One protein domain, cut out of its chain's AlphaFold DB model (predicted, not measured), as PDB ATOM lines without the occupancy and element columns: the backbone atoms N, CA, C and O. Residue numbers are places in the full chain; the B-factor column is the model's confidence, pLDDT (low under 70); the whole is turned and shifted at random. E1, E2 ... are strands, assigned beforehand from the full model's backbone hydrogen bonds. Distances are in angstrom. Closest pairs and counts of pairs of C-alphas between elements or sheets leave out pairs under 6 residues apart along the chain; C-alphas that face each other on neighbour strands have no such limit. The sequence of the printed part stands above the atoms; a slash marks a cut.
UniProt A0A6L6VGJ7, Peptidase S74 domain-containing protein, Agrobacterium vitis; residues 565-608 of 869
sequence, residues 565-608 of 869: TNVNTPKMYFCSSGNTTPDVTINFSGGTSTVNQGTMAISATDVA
ATOM      1  N   THR A 565     170.124  95.271 128.767       74.56
ATOM      2  CA  THR A 565     171.368  94.626 128.330       74.56
ATOM      3  C   THR A 565     172.526  95.618 128.265       74.56
ATOM      4  O   THR A 565     173.668  95.238 128.505       74.56
ATOM      5  N   ASN A 566     172.236  96.892 127.990       73.25
ATOM      6  CA  ASN A 566     173.238  97.947 127.858       73.25
ATOM      7  C   ASN A 566     173.146  98.940 129.017       73.25
ATOM      8  O   ASN A 566     172.051  99.370 129.383       73.25
ATOM      9  N   VAL A 567     174.304  99.354 129.538       74.00
ATOM     10  CA  VAL A 567     174.389 100.416 130.548       74.00
ATOM     11  C   VAL A 567     173.800 101.699 129.976       74.00
ATOM     12  O   VAL A 567     174.167 102.132 128.884       74.00
ATOM     13  N   ASN A 568     172.898 102.326 130.724       74.38
ATOM     14  CA  ASN A 568     172.362 103.633 130.392       74.38
ATOM     15  C   ASN A 568     171.992 104.427 131.651       74.38
ATOM     16  O   ASN A 568     172.101 103.938 132.773       74.38
ATOM     17  N   THR A 569     171.604 105.687 131.452       82.12
ATOM     18  CA  THR A 569     171.177 106.603 132.519       82.12
ATOM     19  C   THR A 569     169.795 107.150 132.169       82.12
ATOM     20  O   THR A 569     169.706 108.236 131.592       82.12
ATOM     21  N   PRO A 570     168.712 106.385 132.396       87.62
ATOM     22  CA  PRO A 570     167.372 106.854 132.086       87.62
ATOM     23  C   PRO A 570     166.993 108.009 133.019       87.62
ATOM     24  O   PRO A 570     167.355 108.030 134.200       87.62
ATOM     25  N   LYS A 571     166.274 108.986 132.463       86.62
ATOM     26  CA  LYS A 571     165.892 110.224 133.145       86.62
ATOM     27  C   LYS A 571     164.404 110.491 132.966       86.62
ATOM     28  O   LYS A 571     163.843 110.201 131.912       86.62
ATOM     29  N   MET A 572     163.795 111.074 133.989       89.38
ATOM     30  CA  MET A 572     162.468 111.675 133.925       89.38
ATOM     31  C   MET A 572     162.615 113.184 134.091       89.38
ATOM     32  O   MET A 572     163.269 113.638 135.032       89.38
ATOM     33  N   TYR A 573     162.014 113.933 133.173       84.62
ATOM     34  CA  TYR A 573     162.051 115.388 133.129       84.62
ATOM     35  C   TYR A 573     160.683 115.946 133.506       84.62
ATOM     36  O   TYR A 573     159.674 115.527 132.941       84.62
ATOM     37  N   PHE A 574     160.652 116.891 134.439       87.81
ATOM     38  CA  PHE A 574     159.442 117.594 134.843       87.81
ATOM     39  C   PHE A 574     159.647 119.086 134.582       87.81
ATOM     40  O   PHE A 574     160.464 119.727 135.244       87.81
ATOM     41  N   CYS A 575     158.922 119.617 133.598       81.69
ATOM     42  CA  CYS A 575     158.965 121.023 133.203       81.69
ATOM     43  C   CYS A 575     157.592 121.651 133.468       81.69
ATOM     44  O   CYS A 575     156.573 121.173 132.980       81.69
ATOM     45  N   SER A 576     157.577 122.719 134.246       83.25
ATOM     46  CA  SER A 576     156.407 123.468 134.710       83.25
ATOM     47  C   SER A 576     156.565 124.981 134.518       83.25
ATOM     48  O   SER A 576     155.569 125.689 134.423       83.25
ATOM     49  N   SER A 577     157.801 125.475 134.401       81.81
ATOM     50  CA  SER A 577     158.131 126.895 134.239       81.81
ATOM     51  C   SER A 577     158.054 127.417 132.800       81.81
ATOM     52  O   SER A 577     158.195 128.618 132.580       81.81
ATOM     53  N   GLY A 578     157.850 126.541 131.808       74.69
ATOM     54  CA  GLY A 578     157.906 126.904 130.383       74.69
ATOM     55  C   GLY A 578     159.327 127.116 129.841       74.69
ATOM     56  O   GLY A 578     159.481 127.582 128.716       74.69
ATOM     57  N   ASN A 579     160.358 126.774 130.620       74.38
ATOM     58  CA  ASN A 579     161.757 126.787 130.197       74.38
ATOM     59  C   ASN A 579     162.129 125.485 129.448       74.38
ATOM     60  O   ASN A 579     161.507 124.438 129.637       74.38
ATOM     61  N   THR A 580     163.161 125.540 128.603       69.62
ATOM     62  CA  THR A 580     163.755 124.374 127.926       69.62
ATOM     63  C   THR A 580     164.529 123.470 128.891       69.62
ATOM     64  O   THR A 580     164.730 122.287 128.602       69.62
ATOM     65  N   THR A 581     164.929 123.998 130.050       76.75
ATOM     66  CA  THR A 581     165.544 123.236 131.142       76.75
ATOM     67  C   THR A 581     164.470 122.682 132.092       76.75
ATOM     68  O   THR A 581     163.568 123.422 132.480       76.75
ATOM     69  N   PRO A 582     164.552 121.402 132.499       81.19
ATOM     70  CA  PRO A 582     163.620 120.800 133.455       81.19
ATOM     71  C   PRO A 582     163.722 121.431 134.850       81.19
ATOM     72  O   PRO A 582     164.823 121.614 135.365       81.19
ATOM     73  N   ASP A 583     162.579 121.679 135.498       85.50
ATOM     74  CA  ASP A 583     162.528 122.191 136.877       85.50
ATOM     75  C   ASP A 583     162.882 121.101 137.896       85.50
ATOM     76  O   ASP A 583     163.525 121.359 138.912       85.50
ATOM     77  N   VAL A 584     162.464 119.862 137.615       89.75
ATOM     78  CA  VAL A 584     162.831 118.682 138.401       89.75
ATOM     79  C   VAL A 584     163.299 117.576 137.468       89.75
ATOM     80  O   VAL A 584     162.701 117.322 136.420       89.75
ATOM     81  N   THR A 585     164.359 116.874 137.868       89.56
ATOM     82  CA  THR A 585     164.777 115.635 137.203       89.56
ATOM     83  C   THR A 585     164.895 114.485 138.184       89.56
ATOM     84  O   THR A 585     165.368 114.651 139.308       89.56
ATOM     85  N   ILE A 586     164.483 113.299 137.741       92.44
ATOM     86  CA  ILE A 586     164.775 112.044 138.432       92.44
ATOM     87  C   ILE A 586     165.685 111.234 137.520       92.44
ATOM     88  O   ILE A 586     165.298 110.855 136.415       92.44
ATOM     89  N   ASN A 587     166.907 110.996 137.981       89.19
ATOM     90  CA  ASN A 587     167.956 110.325 137.231       89.19
ATOM     91  C   ASN A 587     168.235 108.961 137.858       89.19
ATOM     92  O   ASN A 587     168.428 108.866 139.071       89.19
ATOM     93  N   PHE A 588     168.312 107.921 137.034       88.81
ATOM     94  CA  PHE A 588     168.698 106.585 137.476       88.81
ATOM     95  C   PHE A 588     170.041 106.223 136.852       88.81
ATOM     96  O   PHE A 588     170.216 106.359 135.645       88.81
ATOM     97  N   SER A 589     171.006 105.787 137.656       84.94
ATOM     98  CA  SER A 589     172.360 105.478 137.181       84.94
ATOM     99  C   SER A 589     173.031 104.393 138.023       84.94
ATOM    100  O   SER A 589     172.510 103.973 139.054       84.94
ATOM    101  N   GLY A 590     174.195 103.911 137.579       74.31
ATOM    102  CA  GLY A 590     175.072 103.067 138.401       74.31
ATOM    103  C   GLY A 590     174.547 101.660 138.717       74.31
ATOM    104  O   GLY A 590     175.092 101.002 139.596       74.31
ATOM    105  N   GLY A 591     173.507 101.182 138.025       71.81
ATOM    106  CA  GLY A 591     173.035  99.803 138.171       71.81
ATOM    107  C   GLY A 591     174.099  98.795 137.727       71.81
ATOM    108  O   GLY A 591     174.679  98.932 136.651       71.81
ATOM    109  N   THR A 592     174.353  97.777 138.550       66.81
ATOM    110  CA  THR A 592     175.198  96.622 138.204       66.81
ATOM    111  C   THR A 592     174.315  95.425 137.822       66.81
ATOM    112  O   THR A 592     173.087  95.517 137.832       66.81
ATOM    113  N   SER A 593     174.909  94.264 137.529       65.19
ATOM    114  CA  SER A 593     174.164  93.004 137.345       65.19
ATOM    115  C   SER A 593     173.453  92.510 138.616       65.19
ATOM    116  O   SER A 593     172.701  91.536 138.564       65.19
ATOM    117  N   THR A 594     173.671  93.164 139.761       69.50
ATOM    118  CA  THR A 594     173.040  92.815 141.034       69.50
ATOM    119  C   THR A 594     171.753  93.614 141.238       69.50
ATOM    120  O   THR A 594     171.710  94.832 141.066       69.50
ATOM    121  N   VAL A 595     170.692  92.921 141.653       71.50
ATOM    122  CA  VAL A 595     169.357  93.498 141.868       71.50
ATOM    123  C   VAL A 595     169.406  94.652 142.884       71.50
ATOM    124  O   VAL A 595     170.001  94.522 143.953       71.50
ATOM    125  N   ASN A 596     168.732  95.765 142.569       74.75
ATOM    126  CA  ASN A 596     168.546  96.940 143.438       74.75
ATOM    127  C   ASN A 596     169.836  97.669 143.876       74.75
ATOM    128  O   ASN A 596     169.881  98.224 144.974       74.75
ATOM    129  N   GLN A 597     170.877  97.684 143.035       78.25
ATOM    130  CA  GLN A 597     172.124  98.426 143.295       78.25
ATOM    131  C   GLN A 597     172.267  99.746 142.521       78.25
ATOM    132  O   GLN A 597     173.300 100.397 142.622       78.25
ATOM    133  N   GLY A 598     171.251 100.152 141.756       80.31
ATOM    134  CA  GLY A 598     171.250 101.449 141.082       80.31
ATOM    135  C   GLY A 598     171.018 102.617 142.045       80.31
ATOM    136  O   GLY A 598     170.383 102.469 143.091       80.31
ATOM    137  N   THR A 599     171.492 103.792 141.653       85.25
ATOM    138  CA  THR A 599     171.254 105.064 142.335       85.25
ATOM    139  C   THR A 599     170.076 105.780 141.685       85.25
ATOM    140  O   THR A 599     170.029 105.914 140.464       85.25
ATOM    141  N   MET A 600     169.149 106.279 142.505       89.50
ATOM    142  CA  MET A 600     168.136 107.255 142.102       89.50
ATOM    143  C   MET A 600     168.531 108.622 142.660       89.50
ATOM    144  O   MET A 600     168.616 108.787 143.877       89.50
ATOM    145  N   ALA A 601     168.759 109.596 141.785       89.31
ATOM    146  CA  ALA A 601     169.044 110.977 142.153       89.31
ATOM    147  C   ALA A 601     167.854 111.870 141.784       89.31
ATOM    148  O   ALA A 601     167.448 111.908 140.622       89.31
ATOM    149  N   ILE A 602     167.314 112.584 142.772       91.81
ATOM    150  CA  ILE A 602     166.258 113.585 142.585       91.81
ATOM    151  C   ILE A 602     166.926 114.957 142.634       91.81
ATOM    152  O   ILE A 602     167.440 115.351 143.679       91.81
ATOM    153  N   SER A 603     166.919 115.673 141.513       89.00
ATOM    154  CA  SER A 603     167.395 117.053 141.438       89.00
ATOM    155  C   SER A 603     166.183 117.976 141.441       89.00
ATOM    156  O   SER A 603     165.489 118.084 140.430       89.00
ATOM    157  N   ALA A 604     165.918 118.585 142.594       89.38
ATOM    158  CA  ALA A 604     164.817 119.508 142.846       89.38
ATOM    159  C   ALA A 604     165.229 120.507 143.938       89.38
ATOM    160  O   ALA A 604     166.110 120.201 144.742       89.38
ATOM    161  N   THR A 605     164.574 121.668 143.999       85.69
ATOM    162  CA  THR A 605     164.767 122.625 145.104       85.69
ATOM    163  C   THR A 605     164.255 122.065 146.430       85.69
ATOM    164  O   THR A 605     164.977 122.110 147.420       85.69
ATOM    165  N   ASP A 606     163.050 121.486 146.429       87.06
ATOM    166  CA  ASP A 606     162.409 120.906 147.609       87.06
ATOM    167  C   ASP A 606     161.817 119.525 147.294       87.06
ATOM    168  O   ASP A 606     161.266 119.293 146.215       87.06
ATOM    169  N   VAL A 607     161.893 118.609 148.265       91.25
ATOM    170  CA  VAL A 607     161.252 117.283 148.216       91.25
ATOM    171  C   VAL A 607     160.452 117.080 149.502       91.25
ATOM    172  O   VAL A 607     161.024 116.991 150.588       91.25
ATOM    173  N   ALA A 608     159.125 117.000 149.387       92.19
ATOM    174  CA  ALA A 608     158.219 116.845 150.524       92.19
ATOM    175  C   ALA A 608     157.689 115.407 150.643       92.19
ATOM    176  O   ALA A 608     157.256 114.809 149.659       92.19
TER     177      ALA A 608
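AT A GLANCE: This is residues 565 to 608 of the 869 residues of the protein "Peptidase S74 domain-containing protein" of Agrobacterium vitis (UniProt A0A6L6VGJ7). A flat, narrow three-stranded sheet, E2 in the middle with E1 and E3 along its two sides, has a loop beyond each end and makes a meander, each strand the antiparallel neighbour of the one before. There is little regular structure: 15 of the 44 printed residues are in the three named strands, in the order E1, E2, E3 along the chain and across the sheet, with no named helix. The class is all strand. The whole is loose, with a radius of gyration of the C-alphas of 12.8 A, and spans 38 by 24 by 9 A.

HOW THE PARTS SIT: The inner strand E2, residues 584 to 589, is antiparallel to E1, residues 571 to 574, at 174 degrees; N 572 and O 586 are 2.9 A apart, within hydrogen-bond range. E2 is antiparallel to E3, residues 599 to 603, at 163 degrees; N 587 and O 601 are 2.8 A apart, within hydrogen-bond range. Both pairs are hairpins. The edge strands E1 and E3 are apart.

IN THESE COORDINATES: E2 is 16.3 A long, E3 12.6 A and E1 9.9 A. E1 begins at C-alpha 571 (165.892, 110.224, 133.145), and E3 ends at C-alpha 603 (167.395, 117.053, 141.438).

THE WHOLE: The C-alphas of Gly 578 and Thr 594, the two farthest apart, are 38.8 A apart. The printed part has no cut, and both links are short. Confidence is low at residue 580 and residues 592 to 594.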